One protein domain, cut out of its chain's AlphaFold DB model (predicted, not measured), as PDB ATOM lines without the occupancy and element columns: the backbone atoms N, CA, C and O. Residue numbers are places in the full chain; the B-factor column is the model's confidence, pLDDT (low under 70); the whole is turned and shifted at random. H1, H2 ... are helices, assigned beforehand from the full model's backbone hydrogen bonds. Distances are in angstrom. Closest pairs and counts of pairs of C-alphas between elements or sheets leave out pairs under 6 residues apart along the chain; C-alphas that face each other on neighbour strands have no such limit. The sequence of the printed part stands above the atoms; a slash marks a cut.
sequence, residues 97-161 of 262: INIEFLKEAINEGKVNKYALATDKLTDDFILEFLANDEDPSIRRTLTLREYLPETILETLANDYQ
ATOM      1  N   ILE A  97      50.373   8.696  49.541       39.41
ATOM      2  CA  ILE A  97      50.376   8.422  48.095       39.41
ATOM      3  C   ILE A  97      48.894   8.343  47.763       39.41
ATOM      4  O   ILE A  97      48.218   7.459  48.277       39.41
ATOM      5  N   ASN A  98      48.383   9.352  47.053       53.81
ATOM      6  CA  ASN A  98      46.956   9.608  46.893       53.81
ATOM      7  C   ASN A  98      46.228   8.311  46.525       53.81
ATOM      8  O   ASN A  98      46.249   7.866  45.381       53.81
ATOM      9  N   ILE A  99      45.615   7.698  47.529       51.84
ATOM     10  CA  ILE A  99      44.881   6.442  47.438       51.84
ATOM     11  C   ILE A  99      43.891   6.493  46.271       51.84
ATOM     12  O   ILE A  99      43.715   5.513  45.555       51.84
ATOM     13  N   GLU A 100      43.298   7.665  46.040       58.06
ATOM     14  CA  GLU A 100      42.360   7.889  44.949       58.06
ATOM     15  C   GLU A 100      43.043   7.846  43.578       58.06
ATOM     16  O   GLU A 100      42.481   7.269  42.657       58.06
ATOM     17  N   PHE A 101      44.280   8.336  43.449       59.56
ATOM     18  CA  PHE A 101      45.063   8.201  42.215       59.56
ATOM     19  C   PHE A 101      45.409   6.737  41.913       59.56
ATOM     20  O   PHE A 101      45.283   6.292  40.775       59.56
ATOM     21  N   LEU A 102      45.815   5.960  42.926       59.25
ATOM     22  CA  LEU A 102      46.091   4.529  42.739       59.25
ATOM     23  C   LEU A 102      44.822   3.763  42.355       59.25
ATOM     24  O   LEU A 102      44.852   2.964  41.418       59.25
ATOM     25  N   LYS A 103      43.695   4.036  43.021       65.44
ATOM     26  CA  LYS A 103      42.389   3.472  42.651       65.44
ATOM     27  C   LYS A 103      41.986   3.855  41.229       65.44
ATOM     28  O   LYS A 103      41.512   2.997  40.491       65.44
ATOM     29  N   GLU A 104      42.183   5.111  40.831       65.62
ATOM     30  CA  GLU A 104      41.902   5.593  39.476       65.62
ATOM     31  C   GLU A 104      42.754   4.851  38.444       65.62
ATOM     32  O   GLU A 104      42.201   4.258  37.523       65.62
ATOM     33  N   ALA A 105      44.069   4.747  38.649       59.19
ATOM     34  CA  ALA A 105      44.957   4.003  37.756       59.19
ATOM     35  C   ALA A 105      44.585   2.510  37.653       59.19
ATOM     36  O   ALA A 105      44.640   1.920  36.569       59.19
ATOM     37  N   ILE A 106      44.171   1.894  38.766       68.38
ATOM     38  CA  ILE A 106      43.662   0.519  38.794       68.38
ATOM     39  C   ILE A 106      42.352   0.400  37.995       68.38
ATOM     40  O   ILE A 106      42.186  -0.542  37.216       68.38
ATOM     41  N   ASN A 107      41.431   1.349  38.156       72.62
ATOM     42  CA  ASN A 107      40.142   1.366  37.460       72.62
ATOM     43  C   ASN A 107      40.279   1.649  35.961       72.62
ATOM     44  O   ASN A 107      39.542   1.086  35.158       72.62
ATOM     45  N   GLU A 108      41.254   2.464  35.569       72.56
ATOM     46  CA  GLU A 108      41.594   2.738  34.171       72.56
ATOM     47  C   GLU A 108      42.328   1.568  33.491       72.56
ATOM     48  O   GLU A 108      42.672   1.656  32.312       72.56
ATOM     49  N   GLY A 109      42.596   0.473  34.214       60.88
ATOM     50  CA  GLY A 109      43.287  -0.702  33.683       60.88
ATOM     51  C   GLY A 109      44.775  -0.472  33.419       60.88
ATOM     52  O   GLY A 109      45.412  -1.290  32.760       60.88
ATOM     53  N   LYS A 110      45.349   0.618  33.947       59.34
ATOM     54  CA  LYS A 110      46.791   0.896  33.867       59.34
ATOM     55  C   LYS A 110      47.596  -0.043  34.763       59.34
ATOM     56  O   LYS A 110      48.799  -0.187  34.577       59.34
ATOM     57  N   VAL A 111      46.934  -0.689  35.724       61.81
ATOM     58  CA  VAL A 111      47.543  -1.607  36.686       61.81
ATOM     59  C   VAL A 111      46.911  -2.988  36.581       61.81
ATOM     60  O   VAL A 111      45.688  -3.137  36.574       61.81
ATOM     61  N   ASN A 112      47.748  -4.024  36.566       72.06
ATOM     62  CA  ASN A 112      47.274  -5.399  36.583       72.06
ATOM     63  C   ASN A 112      46.766  -5.791  37.985       72.06
ATOM     64  O   ASN A 112      47.541  -6.133  38.878       72.06
ATOM     65  N   LYS A 113      45.440  -5.803  38.156       76.19
ATOM     66  CA  LYS A 113      44.762  -6.202  39.402       76.19
ATOM     67  C   LYS A 113      45.115  -7.621  39.869       76.19
ATOM     68  O   LYS A 113      45.196  -7.856  41.071       76.19
ATOM     69  N   TYR A 114      45.364  -8.563  38.953       75.19
ATOM     70  CA  TYR A 114      45.770  -9.928  39.314       75.19
ATOM     71  C   TYR A 114      47.180  -9.963  39.913       75.19
ATOM     72  O   TYR A 114      47.434 -10.735  40.840       75.19
ATOM     73  N   ALA A 115      48.084  -9.112  39.416       69.94
ATOM     74  CA  ALA A 115      49.424  -8.981  39.981       69.94
ATOM     75  C   ALA A 115      49.349  -8.444  41.418       69.94
ATOM     76  O   ALA A 115      49.904  -9.059  42.321       69.94
ATOM     77  N   LEU A 116      48.562  -7.387  41.654       74.56
ATOM     78  CA  LEU A 116      48.338  -6.846  43.000       74.56
ATOM     79  C   LEU A 116      47.696  -7.874  43.948       74.56
ATOM     80  O   LEU A 116      48.148  -8.081  45.069       74.56
ATOM     81  N   ALA A 117      46.664  -8.589  43.491       77.75
ATOM     82  CA  ALA A 117      45.981  -9.579  44.325       77.75
ATOM     83  C   ALA A 117      46.908 -10.725  44.781       77.75
ATOM     84  O   ALA A 117      46.706 -11.299  45.856       77.75
ATOM     85  N   THR A 118      47.933 -11.059  43.991       76.62
ATOM     86  CA  THR A 118      48.859 -12.173  44.266       76.62
ATOM     87  C   THR A 118      50.180 -11.749  44.901       76.62
ATOM     88  O   THR A 118      50.836 -12.581  45.531       76.62
ATOM     89  N   ASP A 119      50.569 -10.479  44.793       72.44
ATOM     90  CA  ASP A 119      51.837  -9.991  45.325       72.44
ATOM     91  C   ASP A 119      51.819  -9.910  46.856       72.44
ATOM     92  O   ASP A 119      51.049  -9.158  47.459       72.44
ATOM     93  N   LYS A 120      52.708 -10.672  47.503       72.38
ATOM     94  CA  LYS A 120      52.830 -10.757  48.965       72.38
ATOM     95  C   LYS A 120      53.122  -9.407  49.630       72.38
ATOM     96  O   LYS A 120      52.841  -9.282  50.816       72.38
ATOM     97  N   LEU A 121      53.653  -8.435  48.888       69.88
ATOM     98  CA  LEU A 121      53.981  -7.097  49.389       69.88
ATOM     99  C   LEU A 121      52.865  -6.064  49.180       69.88
ATOM    100  O   LEU A 121      53.005  -4.931  49.631       69.88
ATOM    101  N   THR A 122      51.766  -6.425  48.508       70.94
ATOM    102  CA  THR A 122      50.633  -5.508  48.335       70.94
ATOM    103  C   THR A 122      50.019  -5.149  49.685       70.94
ATOM    104  O   THR A 122      49.659  -6.034  50.461       70.94
ATOM    105  N   ASP A 123      49.903  -3.842  49.914       74.25
ATOM    106  CA  ASP A 123      49.388  -3.229  51.135       74.25
ATOM    107  C   ASP A 123      47.916  -3.583  51.394       74.25
ATOM    108  O   ASP A 123      47.109  -3.659  50.459       74.25
ATOM    109  N   ASP A 124      47.564  -3.748  52.670       77.38
ATOM    110  CA  ASP A 124      46.220  -4.119  53.114       77.38
ATOM    111  C   ASP A 124      45.146  -3.160  52.584       77.38
ATOM    112  O   ASP A 124      44.078  -3.617  52.187       77.38
ATOM    113  N   PHE A 125      45.439  -1.862  52.455       78.69
ATOM    114  CA  PHE A 125      44.505  -0.889  51.891       78.69
ATOM    115  C   PHE A 125      44.132  -1.210  50.430       78.69
ATOM    116  O   PHE A 125      42.974  -1.102  50.012       78.69
ATOM    117  N   ILE A 126      45.114  -1.627  49.625       77.50
ATOM    118  CA  ILE A 126      44.874  -2.039  48.237       77.50
ATOM    119  C   ILE A 126      44.151  -3.385  48.210       77.50
ATOM    120  O   ILE A 126      43.256  -3.576  47.386       77.50
ATOM    121  N   LEU A 127      44.478  -4.304  49.119       85.12
ATOM    122  CA  LEU A 127      43.752  -5.568  49.239       85.12
ATOM    123  C   LEU A 127      42.280  -5.339  49.628       85.12
ATOM    124  O   LEU A 127      41.412  -6.003  49.067       85.12
ATOM    125  N   GLU A 128      41.975  -4.382  50.509       88.88
ATOM    126  CA  GLU A 128      40.605  -3.976  50.863       88.88
ATOM    127  C   GLU A 128      39.849  -3.403  49.659       88.88
ATOM    128  O   GLU A 128      38.679  -3.730  49.433       88.88
ATOM    129  N   PHE A 129      40.522  -2.590  48.841       85.81
ATOM    130  CA  PHE A 129      39.956  -2.102  47.586       85.81
ATOM    131  C   PHE A 129      39.648  -3.259  46.622       85.81
ATOM    132  O   PHE A 129      38.531  -3.359  46.114       85.81
ATOM    133  N   LEU A 130      40.596  -4.181  46.425       90.38
ATOM    134  CA  LEU A 130      40.420  -5.353  45.559       90.38
ATOM    135  C   LEU A 130      39.388  -6.351  46.107       90.38
ATOM    136  O   LEU A 130      38.767  -7.073  45.330       90.38
ATOM    137  N   ALA A 131      39.164  -6.395  47.422       96.81
ATOM    138  CA  ALA A 131      38.138  -7.232  48.045       96.81
ATOM    139  C   ALA A 131      36.717  -6.775  47.702       96.81
ATOM    140  O   ALA A 131      35.774  -7.548  47.848       96.81
ATOM    141  N   ASN A 132      36.570  -5.545  47.207       95.25
ATOM    142  CA  ASN A 132      35.320  -4.971  46.722       95.25
ATOM    143  C   ASN A 132      35.303  -4.806  45.192       95.25
ATOM    144  O   ASN A 132      34.403  -4.155  44.661       95.25
ATOM    145  N   ASP A 133      36.278  -5.381  44.478       95.56
ATOM    146  CA  ASP A 133      36.374  -5.272  43.021       95.56
ATOM    147  C   ASP A 133      35.129  -5.846  42.336       95.56
ATOM    148  O   ASP A 133      34.568  -6.840  42.793       95.56
ATOM    149  N   GLU A 134      34.690  -5.256  41.226       94.81
ATOM    150  CA  GLU A 134      33.527  -5.746  40.481       94.81
ATOM    151  C   GLU A 134      33.750  -7.146  39.883       94.81
ATOM    152  O   GLU A 134      32.801  -7.936  39.805       94.81
ATOM    153  N   ASP A 135      34.994  -7.488  39.520       94.94
ATOM    154  CA  ASP A 135      35.351  -8.797  38.983       94.94
ATOM    155  C   ASP A 135      35.505  -9.816  40.129       94.94
ATOM    156  O   ASP A 135      36.474  -9.775  40.898       94.94
ATOM    157  N   PRO A 136      34.603 -10.809  40.241       96.75
ATOM    158  CA  PRO A 136      34.714 -11.836  41.272       96.75
ATOM    159  C   PRO A 136      35.969 -12.700  41.143       96.75
ATOM    160  O   PRO A 136      36.365 -13.355  42.106       96.75
ATOM    161  N   SER A 137      36.607 -12.724  39.973       96.19
ATOM    162  CA  SER A 137      37.872 -13.423  39.758       96.19
ATOM    163  C   SER A 137      39.011 -12.745  40.518       96.19
ATOM    164  O   SER A 137      39.846 -13.447  41.091       96.19
ATOM    165  N   ILE A 138      39.011 -11.409  40.604       94.31
ATOM    166  CA  ILE A 138      39.957 -10.637  41.422       94.31
ATOM    167  C   ILE A 138      39.721 -10.923  42.902       94.31
ATOM    168  O   ILE A 138      40.639 -11.373  43.590       94.31
ATOM    169  N   ARG A 139      38.473 -10.793  43.367       98.31
ATOM    170  CA  ARG A 139      38.102 -11.073  44.766       98.31
ATOM    171  C   ARG A 139      38.461 -12.500  45.182       98.31
ATOM    172  O   ARG A 139      39.069 -12.726  46.225       98.31
ATOM    173  N   ARG A 140      38.180 -13.483  44.318       97.44
ATOM    174  CA  ARG A 140      38.589 -14.879  44.524       97.44
ATOM    175  C   ARG A 140      40.111 -15.036  44.551       97.44
ATOM    176  O   ARG A 140      40.605 -15.852  45.320       97.44
ATOM    177  N   THR A 141      40.857 -14.298  43.731       93.88
ATOM    178  CA  THR A 141      42.327 -14.393  43.686       93.88
ATOM    179  C   THR A 141      42.958 -14.025  45.029       93.88
ATOM    180  O   THR A 141      43.904 -14.691  45.440       93.88
ATOM    181  N   LEU A 142      42.380 -13.071  45.767       96.00
ATOM    182  CA  LEU A 142      42.836 -12.726  47.121       96.00
ATOM    183  C   LEU A 142      42.849 -13.944  48.055       96.00
ATOM    184  O   LEU A 142      43.781 -14.113  48.836       96.00
ATOM    185  N   THR A 143      41.873 -14.849  47.926       96.00
ATOM    186  CA  THR A 143      41.775 -16.058  48.767       96.00
ATOM    187  C   THR A 143      42.917 -17.058  48.559       96.00
ATOM    188  O   THR A 143      43.046 -17.989  49.351       96.00
ATOM    189  N   LEU A 144      43.748 -16.880  47.526       92.00
ATOM    190  CA  LEU A 144      44.933 -17.704  47.270       92.00
ATOM    191  C   LEU A 144      46.161 -17.242  48.066       92.00
ATOM    192  O   LEU A 144      47.180 -17.933  48.069       92.00
ATOM    193  N   ARG A 145      46.092 -16.078  48.721       90.00
ATOM    194  CA  ARG A 145      47.186 -15.570  49.548       90.00
ATOM    195  C   ARG A 145      47.340 -16.416  50.802       90.00
ATOM    196  O   ARG A 145      46.358 -16.815  51.420       90.00
ATOM    197  N   GLU A 146      48.584 -16.637  51.200       88.12
ATOM    198  CA  GLU A 146      48.918 -17.370  52.424       88.12
ATOM    199  C   GLU A 146      48.344 -16.686  53.670       88.12
ATOM    200  O   GLU A 146      47.801 -17.356  54.536       88.12
ATOM    201  N   TYR A 147      48.381 -15.352  53.698       86.12
ATOM    202  CA  TYR A 147      47.809 -14.528  54.754       86.12
ATOM    203  C   TYR A 147      46.871 -13.476  54.158       86.12
ATOM    204  O   TYR A 147      47.179 -12.860  53.131       86.12
ATOM    205  N   LEU A 148      45.741 -13.276  54.829       91.38
ATOM    206  CA  LEU A 148      44.815 -12.178  54.599       91.38
ATOM    207  C   LEU A 148      44.402 -11.579  55.948       91.38
ATOM    208  O   LEU A 148      44.113 -12.344  56.871       91.38
ATOM    209  N   PRO A 149      44.302 -10.244  56.055       89.44
ATOM    210  CA  PRO A 149      43.642  -9.602  57.182       89.44
ATOM    211  C   PRO A 149      42.230 -10.157  57.410       89.44
ATOM    212  O   PRO A 149      41.486 -10.415  56.457       89.44
ATOM    213  N   GLU A 150      41.835 -10.296  58.677       92.69
ATOM    214  CA  GLU A 150      40.516 -10.824  59.053       92.69
ATOM    215  C   GLU A 150      39.370  -9.983  58.467       92.69
ATOM    216  O   GLU A 150      38.402 -10.547  57.964       92.69
ATOM    217  N   THR A 151      39.517  -8.656  58.396       92.69
ATOM    218  CA  THR A 151      38.540  -7.739  57.773       92.69
ATOM    219  C   THR A 151      38.289  -8.049  56.290       92.69
ATOM    220  O   THR A 151      37.161  -7.955  55.792       92.69
ATOM    221  N   ILE A 152      39.327  -8.477  55.570       96.19
ATOM    222  CA  ILE A 152      39.223  -8.885  54.168       96.19
ATOM    223  C   ILE A 152      38.566 -10.263  54.069       96.19
ATOM    224  O   ILE A 152      37.684 -10.461  53.232       96.19
ATOM    225  N   LEU A 153      38.924 -11.204  54.948       97.69
ATOM    226  CA  LEU A 153      38.256 -12.508  55.020       97.69
ATOM    227  C   LEU A 153      36.762 -12.365  55.326       97.69
ATOM    228  O   LEU A 153      35.947 -13.037  54.696       97.69
ATOM    229  N   GLU A 154      36.386 -11.467  56.235       97.56
ATOM    230  CA  GLU A 154      34.993 -11.153  56.553       97.56
ATOM    231  C   GLU A 154      34.244 -10.604  55.337       97.56
ATOM    232  O   GLU A 154      33.126 -11.048  55.053       97.56
ATOM    233  N   THR A 155      34.860  -9.678  54.596       98.06
ATOM    234  CA  THR A 155      34.311  -9.136  53.344       98.06
ATOM    235  C   THR A 155      34.054 -10.258  52.335       98.06
ATOM    236  O   THR A 155      32.927 -10.430  51.869       98.06
ATOM    237  N   LEU A 156      35.058 -11.094  52.063       98.50
ATOM    238  CA  LEU A 156      34.967 -12.184  51.084       98.50
ATOM    239  C   LEU A 156      34.038 -13.329  51.540       98.50
ATOM    240  O   LEU A 156      33.421 -14.000  50.714       98.50
ATOM    241  N   ALA A 157      33.883 -13.552  52.848       98.44
ATOM    242  CA  ALA A 157      32.921 -14.508  53.401       98.44
ATOM    243  C   ALA A 157      31.462 -14.044  53.238       98.44
ATOM    244  O   ALA A 157      30.552 -14.869  53.271       98.44
ATOM    245  N   ASN A 158      31.228 -12.739  53.067       98.25
ATOM    246  CA  ASN A 158      29.917 -12.151  52.763       98.25
ATOM    247  C   ASN A 158      29.671 -11.957  51.259       98.25
ATOM    248  O   ASN A 158      28.649 -11.385  50.878       98.25
ATOM    249  N   ASP A 159      30.597 -12.386  50.403       98.69
ATOM    250  CA  ASP A 159      30.527 -12.128  48.970       98.69
ATOM    251  C   ASP A 159      29.236 -12.682  48.355       98.69
ATOM    252  O   ASP A 159      28.829 -13.809  48.640       98.69
ATOM    253  N   TYR A 160      28.592 -11.926  47.467       97.56
ATOM    254  CA  TYR A 160      27.376 -12.388  46.793       97.56
ATOM    255  C   TYR A 160      27.632 -13.598  45.878       97.56
ATOM    256  O   TYR A 160      26.714 -14.371  45.600       97.56
ATOM    257  N   GLN A 161      28.872 -13.794  45.425       98.38
ATOM    258  CA  GLN A 161      29.258 -14.906  44.576       98.38
ATOM    259  C   GLN A 161      29.682 -16.129  45.385       98.38
ATOM    260  O   GLN A 161      30.675 -16.139  46.116       98.38
TER     261      GLN A 161
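AT A GLANCE: This is residues 97 to 161 of the 262 residues of the protein "Leucine rich repeat variant" of Taylorella equigenitalis (strain MCE9) (UniProt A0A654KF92). Five short helices make a two-row slab: H1, H3 and H5 form a row with H3 in its middle, and H2 and H4 sit side by side over one side of it. The chain steps back and forth between the rows, and H1, at one end, is only loosely attached. The printed part has 65 residues, with five named helices in the order H1 to H5 and no named strand; the class is all helix. It is compact, with a radius of gyration of the C-alphas of 11.1 A and spans of 28 by 23 by 17 A.

HOW THE PARTS SIT: Start at H1, residues 99 to 107, which touches no helix; its closest C-alpha to H3, residues 124 to 131, is that of Lys 103, 7.8 A from that of Phe 129. Next comes H2, residues 113 to 118, which touches H3 at a steep tilt of 61 degrees, opposite ways, the closest C-alphas being those of Ala 117 and Leu 127, 6.7 A apart. H3 is the hub, touching three helices. It forms a helical hairpin with H4, residues 136 to 142, at a shallow tilt of 30 degrees; their closest C-alphas, Ala 131 and Arg 139, are 5.1 A apart. H4 also touches H2, with the C-alphas of Leu 142 and Ala 117 closest at 5.3 A. Last, H5, residues 150 to 157, touches H3 the same way at a shallow tilt of 5 degrees; the C-alphas of Glu 128 and Ile 152 are closest, 6.1 A apart. H1 and H5 are apart. In H1, H2, H3, H4 and H5 every O i to N i+4 pair is within hydrogen-bond range.

IN THESE COORDINATES: Find C-alpha 99 at (44.881, 6.442, 47.438); from there H1 runs 12.2 A to C-alpha 107. H2 spans 8.7 A, H3 and H4 10.0 A each. H5 runs 10.2 A and ends at C-alpha 157, (32.921, -14.508, 53.401).

THE WHOLE: The farthest C-alphas, Ile 97 and Gln 161, are 31.7 A apart. The printed part has no cut, and no link is long. Look for pLDDT under 70 at residues 97 to 106, 109 to 111, 115 and 121.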